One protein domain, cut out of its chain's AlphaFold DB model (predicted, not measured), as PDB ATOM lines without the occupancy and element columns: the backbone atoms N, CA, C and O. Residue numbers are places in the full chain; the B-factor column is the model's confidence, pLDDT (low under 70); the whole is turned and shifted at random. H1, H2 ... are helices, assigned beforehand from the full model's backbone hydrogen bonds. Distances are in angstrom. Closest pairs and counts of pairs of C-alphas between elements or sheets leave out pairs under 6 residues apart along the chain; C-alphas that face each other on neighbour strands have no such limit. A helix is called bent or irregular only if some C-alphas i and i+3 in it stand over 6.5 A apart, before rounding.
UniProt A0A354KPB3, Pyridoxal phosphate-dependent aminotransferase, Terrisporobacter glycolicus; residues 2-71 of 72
ATOM      1  N   THR A   2      21.793  12.863   2.846       93.81
ATOM      2  CA  THR A   2      20.987  12.493   4.032       93.81
ATOM      3  C   THR A   2      20.147  13.643   4.591       93.81
ATOM      4  O   THR A   2      18.979  13.441   4.907       93.81
ATOM      5  N   TRP A   3      20.717  14.848   4.658       96.62
ATOM      6  CA  TRP A   3      20.008  16.034   5.133       96.62
ATOM      7  C   TRP A   3      18.786  16.388   4.269       96.62
ATOM      8  O   TRP A   3      17.712  16.592   4.823       96.62
ATOM      9  N   THR A   4      18.893  16.357   2.931       97.12
ATOM     10  CA  THR A   4      17.746  16.677   2.063       97.12
ATOM     11  C   THR A   4      16.593  15.688   2.260       97.12
ATOM     12  O   THR A   4      15.428  16.064   2.219       97.12
ATOM     13  N   LEU A   5      16.895  14.419   2.550       97.06
ATOM     14  CA  LEU A   5      15.873  13.394   2.773       97.06
ATOM     15  C   LEU A   5      15.221  13.464   4.158       97.06
ATOM     16  O   LEU A   5      14.024  13.180   4.270       97.06
ATOM     17  N   LYS A   6      15.988  13.816   5.195       97.44
ATOM     18  CA  LYS A   6      15.516  13.807   6.587       97.44
ATOM     19  C   LYS A   6      14.919  15.134   7.040       97.44
ATOM     20  O   LYS A   6      13.878  15.117   7.679       97.44
ATOM     21  N   GLU A   7      15.555  16.243   6.683       97.31
ATOM     22  CA  GLU A   7      15.287  17.547   7.301       97.31
ATOM     23  C   GLU A   7      14.649  18.545   6.325       97.31
ATOM     24  O   GLU A   7      13.857  19.383   6.735       97.31
ATOM     25  N   PHE A   8      14.941  18.443   5.023       98.06
ATOM     26  CA  PHE A   8      14.394  19.367   4.027       98.06
ATOM     27  C   PHE A   8      13.033  18.903   3.495       98.06
ATOM     28  O   PHE A   8      12.885  17.778   2.996       98.06
ATOM     29  N   ARG A   9      12.043  19.796   3.548       97.94
ATOM     30  CA  ARG A   9      10.736  19.631   2.904       97.94
ATOM     31  C   ARG A   9      10.235  20.969   2.379       97.94
ATOM     32  O   ARG A   9      10.181  21.946   3.119       97.94
ATOM     33  N   ARG A  10       9.760  20.977   1.136       97.94
ATOM     34  CA  ARG A  10       9.043  22.111   0.546       97.94
ATOM     35  C   ARG A  10       7.760  21.599  -0.072       97.94
ATOM     36  O   ARG A  10       7.814  20.696  -0.891       97.94
ATOM     37  N   ASP A  11       6.616  22.108   0.374       96.62
ATOM     38  CA  ASP A  11       5.302  21.655  -0.107       96.62
ATOM     39  C   ASP A  11       5.114  20.127  -0.002       96.62
ATOM     40  O   ASP A  11       4.522  19.494  -0.866       96.62
ATOM     41  N   ASN A  12       5.643  19.525   1.073       97.06
ATOM     42  CA  ASN A  12       5.686  18.073   1.300       97.06
ATOM     43  C   ASN A  12       6.545  17.270   0.290       97.06
ATOM     44  O   ASN A  12       6.484  16.041   0.255       97.06
ATOM     45  N   GLU A  13       7.400  17.941  -0.479       98.06
ATOM     46  CA  GLU A  13       8.327  17.353  -1.449       98.06
ATOM     47  C   GLU A  13       9.790  17.498  -1.001       98.06
ATOM     48  O   GLU A  13      10.140  18.319  -0.149       98.06
ATOM     49  N   THR A  14      10.668  16.684  -1.589       98.31
ATOM     50  CA  THR A  14      12.127  16.789  -1.454       98.31
ATOM     51  C   THR A  14      12.815  16.222  -2.701       98.31
ATOM     52  O   THR A  14      12.159  15.653  -3.574       98.31
ATOM     53  N   VAL A  15      14.141  16.345  -2.784       97.50
ATOM     54  CA  VAL A  15      14.963  15.801  -3.868       97.50
ATOM     55  C   VAL A  15      16.067  14.881  -3.334       97.50
ATOM     56  O   VAL A  15      16.739  15.159  -2.334       97.50
ATOM     57  N   MET A  16      16.265  13.764  -4.035       97.00
ATOM     58  CA  MET A  16      17.350  12.816  -3.791       97.00
ATOM     59  C   MET A  16      18.440  12.977  -4.853       97.00
ATOM     60  O   MET A  16      18.153  13.056  -6.045       97.00
ATOM     61  N   CYS A  17      19.701  12.944  -4.430       95.81
ATOM     62  CA  CYS A  17      20.858  12.886  -5.327       95.81
ATOM     63  C   CYS A  17      21.758  11.710  -4.935       95.81
ATOM     64  O   CYS A  17      21.704  11.243  -3.800       95.81
ATOM     65  N   THR A  18      22.609  11.232  -5.845       96.38
ATOM     66  CA  THR A  18      23.619  10.212  -5.504       96.38
ATOM     67  C   THR A  18      24.959  10.901  -5.214       96.38
ATOM     68  O   THR A  18      25.410  11.655  -6.079       96.38
ATOM     69  N   PRO A  19      25.614  10.677  -4.056       96.12
ATOM     70  CA  PRO A  19      26.957  11.205  -3.797       96.12
ATOM     71  C   PRO A  19      27.965  10.704  -4.838       96.12
ATOM     72  O   PRO A  19      27.966   9.515  -5.160       96.12
ATOM     73  N   ALA A  20      28.814  11.592  -5.363       96.81
ATOM     74  CA  ALA A  20      29.774  11.225  -6.404       96.81
ATOM     75  C   ALA A  20      31.005  10.481  -5.861       96.81
ATOM     76  O   ALA A  20      31.614   9.719  -6.604       96.81
ATOM     77  N   GLU A  21      31.346  10.643  -4.577       95.94
ATOM     78  CA  GLU A  21      32.509  10.001  -3.936       95.94
ATOM     79  C   GLU A  21      32.578   8.485  -4.193       95.94
ATOM     80  O   GLU A  21      33.641   7.961  -4.505       95.94
ATOM     81  N   GLY A  22      31.434   7.786  -4.187       94.19
ATOM     82  CA  GLY A  22      31.372   6.343  -4.461       94.19
ATOM     83  C   GLY A  22      31.707   5.924  -5.902       94.19
ATOM     84  O   GLY A  22      31.784   4.730  -6.176       94.19
ATOM     85  N   PHE A  23      31.887   6.875  -6.825       96.94
ATOM     86  CA  PHE A  23      32.252   6.619  -8.224       96.94
ATOM     87  C   PHE A  23      33.746   6.796  -8.504       96.94
ATOM     88  O   PHE A  23      34.204   6.419  -9.584       96.94
ATOM     89  N   TYR A  24      34.511   7.350  -7.562       97.38
ATOM     90  CA  TYR A  24      35.944   7.561  -7.727       97.38
ATOM     91  C   TYR A  24      36.741   6.493  -6.977       97.38
ATOM     92  O   TYR A  24      36.582   6.312  -5.775       97.38
ATOM     93  N   SER A  25      37.670   5.832  -7.672       97.06
ATOM     94  CA  SER A  25      38.658   4.952  -7.026       97.06
ATOM     95  C   SER A  25      39.774   5.738  -6.331       97.06
ATOM     96  O   SER A  25      40.430   5.220  -5.430       97.06
ATOM     97  N   THR A  26      40.016   6.981  -6.760       97.62
ATOM     98  CA  THR A  26      41.039   7.861  -6.182       97.62
ATOM     99  C   THR A  26      40.532   8.466  -4.870       97.62
ATOM    100  O   THR A  26      39.524   9.178  -4.889       97.62
ATOM    101  N   PRO A  27      41.233   8.261  -3.740       96.19
ATOM    102  CA  PRO A  27      40.814   8.801  -2.453       96.19
ATOM    103  C   PRO A  27      40.695  10.328  -2.464       96.19
ATOM    104  O   PRO A  27      41.574  11.034  -2.954       96.19
ATOM    105  N   GLY A  28      39.620  10.839  -1.866       95.81
ATOM    106  CA  GLY A  28      39.405  12.276  -1.682       95.81
ATOM    107  C   GLY A  28      38.636  12.978  -2.803       95.81
ATOM    108  O   GLY A  28      38.208  14.111  -2.586       95.81
ATOM    109  N   LEU A  29      38.422  12.332  -3.953       97.38
ATOM    110  CA  LEU A  29      37.617  12.889  -5.043       97.38
ATOM    111  C   LEU A  29      36.111  12.720  -4.795       97.38
ATOM    112  O   LEU A  29      35.682  11.840  -4.054       97.38
ATOM    113  N   GLY A  30      35.297  13.586  -5.402       96.38
ATOM    114  CA  GLY A  30      33.833  13.487  -5.355       96.38
ATOM    115  C   GLY A  30      33.165  13.903  -4.038       96.38
ATOM    116  O   GLY A  30      31.943  13.806  -3.927       96.38
ATOM    117  N   LYS A  31      33.924  14.388  -3.043       95.50
ATOM    118  CA  LYS A  31      33.408  14.750  -1.705       95.50
ATOM    119  C   LYS A  31      32.325  15.832  -1.714       95.50
ATOM    120  O   LYS A  31      31.401  15.777  -0.910       95.50
ATOM    121  N   ASN A  32      32.432  16.797  -2.628       94.38
ATOM    122  CA  ASN A  32      31.492  17.917  -2.769       94.38
ATOM    123  C   ASN A  32      30.730  17.861  -4.102       94.38
ATOM    124  O   ASN A  32      30.299  18.886  -4.625       94.38
ATOM    125  N   GLU A  33      30.587  16.666  -4.670       96.56
ATOM    126  CA  GLU A  33      29.976  16.448  -5.975       96.56
ATOM    127  C   GLU A  33      28.816  15.453  -5.864       96.56
ATOM    128  O   GLU A  33      28.778  14.568  -5.000       96.56
ATOM    129  N   VAL A  34      27.851  15.586  -6.769       96.62
ATOM    130  CA  VAL A  34      26.703  14.685  -6.870       96.62
ATOM    131  C   VAL A  34      26.452  14.305  -8.320       96.62
ATOM    132  O   VAL A  34      26.718  15.076  -9.239       96.62
ATOM    133  N   ARG A  35      25.883  13.116  -8.521       97.25
ATOM    134  CA  ARG A  35      25.407  12.651  -9.823       97.25
ATOM    135  C   ARG A  35      23.893  12.815  -9.917       97.25
ATOM    136  O   ARG A  35      23.162  12.360  -9.033       97.25
ATOM    137  N   LEU A  36      23.443  13.411 -11.019       96.50
ATOM    138  CA  LEU A  36      22.033  13.588 -11.364       96.50
ATOM    139  C   LEU A  36      21.659  12.687 -12.544       96.50
ATOM    140  O   LEU A  36      22.459  12.492 -13.458       96.50
ATOM    141  N   ALA A  37      20.447  12.137 -12.516       96.75
ATOM    142  CA  ALA A  37      19.917  11.285 -13.573       96.75
ATOM    143  C   ALA A  37      18.656  11.921 -14.174       96.75
ATOM    144  O   ALA A  37      17.693  12.191 -13.458       96.75
ATOM    145  N   TYR A  38      18.650  12.134 -15.489       96.25
ATOM    146  CA  TYR A  38      17.529  12.722 -16.229       96.25
ATOM    147  C   TYR A  38      16.524  11.635 -16.636       96.25
ATOM    148  O   TYR A  38      16.405  11.292 -17.806       96.25
ATOM    149  N   VAL A  39      15.860  11.037 -15.642       97.62
ATOM    150  CA  VAL A  39      14.997   9.845 -15.812       97.62
ATOM    151  C   VAL A  39      13.524  10.095 -15.475       97.62
ATOM    152  O   VAL A  39      12.735   9.155 -15.419       97.62
ATOM    153  N   LEU A  40      13.155  11.350 -15.227       97.69
ATOM    154  CA  LEU A  40      11.781  11.766 -14.945       97.69
ATOM    155  C   LEU A  40      11.206  12.543 -16.133       97.69
ATOM    156  O   LEU A  40      11.927  12.891 -17.072       97.69
ATOM    157  N   LYS A  41       9.903  12.842 -16.078       98.38
ATOM    158  CA  LYS A  41       9.281  13.777 -17.022       98.38
ATOM    159  C   LYS A  41       9.909  15.161 -16.869       98.38
ATOM    160  O   LYS A  41      10.436  15.508 -15.814       98.38
ATOM    161  N   GLU A  42       9.828  15.968 -17.921       98.25
ATOM    162  CA  GLU A  42      10.416  17.312 -17.934       98.25
ATOM    163  C   GLU A  42       9.935  18.174 -16.754       98.25
ATOM    164  O   GLU A  42      10.736  18.849 -16.107       98.25
ATOM    165  N   GLU A  43       8.642  18.111 -16.446       98.31
ATOM    166  CA  GLU A  43       8.000  18.839 -15.348       98.31
ATOM    167  C   GLU A  43       8.628  18.478 -13.993       98.31
ATOM    168  O   GLU A  43       9.074  19.356 -13.248       98.31
ATOM    169  N   ASP A  44       8.769  17.178 -13.727       97.94
ATOM    170  CA  ASP A  44       9.368  16.646 -12.503       97.94
ATOM    171  C   ASP A  44      10.860  16.993 -12.403       97.94
ATOM    172  O   ASP A  44      11.367  17.276 -11.315       97.94
ATOM    173  N   LEU A  45      11.585  17.011 -13.530       98.25
ATOM    174  CA  LEU A  45      12.990  17.429 -13.574       98.25
ATOM    175  C   LEU A  45      13.142  18.915 -13.241       98.25
ATOM    176  O   LEU A  45      14.018  19.283 -12.455       98.25
ATOM    177  N   ARG A  46      12.277  19.772 -13.799       98.31
ATOM    178  CA  ARG A  46      12.259  21.207 -13.482       98.31
ATOM    179  C   ARG A  46      11.950  21.425 -12.003       98.31
ATOM    180  O   ARG A  46      12.666  22.190 -11.356       98.31
ATOM    181  N   ARG A  47      10.953  20.721 -11.454       98.19
ATOM    182  CA  ARG A  47      10.609  20.807 -10.029       98.19
ATOM    183  C   ARG A  47      11.736  20.295  -9.131       98.19
ATOM    184  O   ARG A  47      12.122  20.985  -8.192       98.19
ATOM    185  N   SER A  48      12.349  19.162  -9.468       98.12
ATOM    186  CA  SER A  48      13.511  18.617  -8.749       98.12
ATOM    187  C   SER A  48      14.689  19.595  -8.732       98.12
ATOM    188  O   SER A  48      15.350  19.746  -7.706       98.12
ATOM    189  N   GLY A  49      14.939  20.301  -9.841       97.81
ATOM    190  CA  GLY A  49      15.967  21.340  -9.917       97.81
ATOM    191  C   GLY A  49      15.671  22.554  -9.030       97.81
ATOM    192  O   GLY A  49      16.585  23.096  -8.410       97.81
ATOM    193  N   GLN A  50      14.401  22.961  -8.923       98.50
ATOM    194  CA  GLN A  50      13.980  24.023  -7.998       98.50
ATOM    195  C   GLN A  50      14.179  23.602  -6.539       98.50
ATOM    196  O   GLN A  50      14.821  24.332  -5.787       98.50
ATOM    197  N   LEU A  51      13.714  22.402  -6.172       98.50
ATOM    198  CA  LEU A  51      13.897  21.837  -4.831       98.50
ATOM    199  C   LEU A  51      15.381  21.724  -4.465       98.50
ATOM    200  O   LEU A  51      15.757  22.043  -3.342       98.50
ATOM    201  N   LEU A  52      16.236  21.316  -5.410       98.00
ATOM    202  CA  LEU A  52      17.681  21.226  -5.187       98.00
ATOM    203  C   LEU A  52      18.309  22.596  -4.910       98.00
ATOM    204  O   LEU A  52      19.157  22.702  -4.026       98.00
ATOM    205  N   ARG A  53      17.897  23.635  -5.648       98.31
ATOM    206  CA  ARG A  53      18.362  25.010  -5.418       98.31
ATOM    207  C   ARG A  53      17.951  25.497  -4.029       98.31
ATOM    208  O   ARG A  53      18.815  25.920  -3.271       98.31
ATOM    209  N   GLU A  54      16.666  25.392  -3.696       98.44
ATOM    210  CA  GLU A  54      16.126  25.844  -2.405       98.44
ATOM    211  C   GLU A  54      16.788  25.103  -1.232       98.44
ATOM    212  O   GLU A  54      17.239  25.728  -0.273       98.44
ATOM    213  N   ALA A  55      16.956  23.782  -1.349       97.94
ATOM    214  CA  ALA A  55      17.650  22.975  -0.351       97.94
ATOM    215  C   ALA A  55      19.108  23.413  -0.148       97.94
ATOM    216  O   ALA A  55      19.600  23.429   0.980       97.94
ATOM    217  N   LEU A  56      19.821  23.752  -1.228       97.06
ATOM    218  CA  LEU A  56      21.215  24.185  -1.146       97.06
ATOM    219  C   LEU A  56      21.347  25.564  -0.490       97.06
ATOM    220  O   LEU A  56      22.265  25.771   0.304       97.06
ATOM    221  N   GLU A  57      20.442  26.492  -0.804       98.19
ATOM    222  CA  GLU A  57      20.394  27.825  -0.193       98.19
ATOM    223  C   GLU A  57      20.165  27.732   1.321       98.19
ATOM    224  O   GLU A  57      20.934  28.311   2.095       98.19
ATOM    225  N   GLU A  58      19.177  26.939   1.746       98.00
ATOM    226  CA  GLU A  58      18.883  26.693   3.161       98.00
ATOM    227  C   GLU A  58      20.058  26.015   3.873       98.00
ATOM    228  O   GLU A  58      20.498  26.472   4.930       98.00
ATOM    229  N   TYR A  59      20.645  24.980   3.265       96.50
ATOM    230  CA  TYR A  59      21.807  24.300   3.832       96.50
ATOM    231  C   TYR A  59      22.990  25.257   4.033       96.50
ATOM    232  O   TYR A  59      23.614  25.266   5.093       96.50
ATOM    233  N   CYS A  60      23.282  26.111   3.047       96.50
ATOM    234  CA  CYS A  60      24.344  27.113   3.162       96.50
ATOM    235  C   CYS A  60      24.087  28.100   4.305       96.50
ATOM    236  O   CYS A  60      25.033  28.534   4.965       96.50
ATOM    237  N   GLN A  61      22.829  28.477   4.528       97.81
ATOM    238  CA  GLN A  61      22.460  29.376   5.612       97.81
ATOM    239  C   GLN A  61      22.639  28.706   6.983       97.81
ATOM    240  O   GLN A  61      23.289  29.282   7.857       97.81
ATOM    241  N   LEU A  62      22.190  27.457   7.132       96.62
ATOM    242  CA  LEU A  62      22.388  26.670   8.354       96.62
ATOM    243  C   LEU A  62      23.873  26.502   8.702       96.62
ATOM    244  O   LEU A  62      24.260  26.607   9.864       96.62
ATOM    245  N   GLU A  63      24.731  26.267   7.709       94.75
ATOM    246  CA  GLU A  63      26.175  26.135   7.940       94.75
ATOM    247  C   GLU A  63      26.820  27.455   8.391       94.75
ATOM    248  O   GLU A  63      27.693  27.451   9.264       94.75
ATOM    249  N   LYS A  64      26.364  28.603   7.866       95.56
ATOM    250  CA  LYS A  64      26.810  29.924   8.344       95.56
ATOM    251  C   LYS A  64      26.420  30.149   9.800       95.56
ATOM    252  O   LYS A  64      27.254  30.594  10.586       95.56
ATOM    253  N   GLU A  65      25.184  29.820  10.159       96.25
ATOM    254  CA  GLU A  65      24.669  29.967  11.522       96.25
ATOM    255  C   GLU A  65      25.438  29.084  12.506       96.25
ATOM    256  O   GLU A  65      25.946  29.584  13.508       96.25
ATOM    257  N   LYS A  66      25.644  27.801  12.180       94.19
ATOM    258  CA  LYS A  66      26.470  26.892  12.994       94.19
ATOM    259  C   LYS A  66      27.891  27.415  13.179       94.19
ATOM    260  O   LYS A  66      28.430  27.355  14.281       94.19
ATOM    261  N   SER A  67      28.504  27.934  12.113       92.81
ATOM    262  CA  SER A  67      29.860  28.481  12.180       92.81
ATOM    263  C   SER A  67      29.934  29.757  13.022       92.81
ATOM    264  O   SER A  67      30.944  29.982  13.686       92.81
ATOM    265  N   ALA A  68      28.884  30.582  13.024       93.81
ATOM    266  CA  ALA A  68      28.789  31.751  13.893       93.81
ATOM    267  C   ALA A  68      28.638  31.347  15.367       93.81
ATOM    268  O   ALA A  68      29.377  31.854  16.206       93.81
ATOM    269  N   LEU A  69      27.752  30.388  15.667       91.50
ATOM    270  CA  LEU A  69      27.562  29.847  17.017       91.50
ATOM    271  C   LEU A  69      28.828  29.188  17.574       91.50
ATOM    272  O   LEU A  69      29.146  29.385  18.735       91.50
ATOM    273  N   ALA A  70      29.575  28.441  16.759       89.88
ATOM    274  CA  ALA A  70      30.809  27.784  17.198       89.88
ATOM    275  C   ALA A  70      31.966  28.759  17.504       89.88
ATOM    276  O   ALA A  70      32.979  28.348  18.066       89.88
ATOM    277  N   LYS A  71      31.851  30.025  17.078       81.62
ATOM    278  CA  LYS A  71      32.842  31.085  17.312       81.62
ATOM    279  C   LYS A  71      32.464  32.022  18.466       81.62
ATOM    280  O   LYS A  71      33.285  32.874  18.803       81.62
TER     281      LYS A  71
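What this domain is: This is residues 2 to 71 of the 72 residues of the protein "Pyridoxal phosphate-dependent aminotransferase" of Terrisporobacter glycolicus (UniProt A0A354KPB3). A short helix, H1, opens the printed part, then a long looping stretch, residues 7 to 41, folds back on itself before one long helix, H2, which is not bent; residues 60 to 71, of which 60 to 69 belong to H2, stick out free. Residues 18 to 19 and 34 to 35 pair as antiparallel strands do, closing the neck of a loop. The 70 printed residues hold two named helices, H1 then H2, and no named strand; the class is all helix, with 33 residues in named elements, under half. The whole is loose and flat, radius of gyration of the C-alphas 14.3 A, spanning 45 by 38 by 16 A.

How they stand to each other: H1, residues 2 to 6, and H2, residues 42 to 69, are close but not clearly touching; their closest C-alphas, of Thr 4 and Ala 55, are 6.7 A apart. In both, every O i to N i+4 pair is within hydrogen-bond range.

Where its parts are: H1 begins at C-alpha 2 (20.987, 12.493, 4.032). H2 measures 40.9 A and ends at C-alpha 69 (27.562, 29.847, 17.017).

The domain as a whole: The C-alphas farthest apart, of Lys 41 and Lys 71, are 45.1 A apart. The link from H1 to H2 is long. The printed part has no cut, and no printed residue is under 70 in pLDDT.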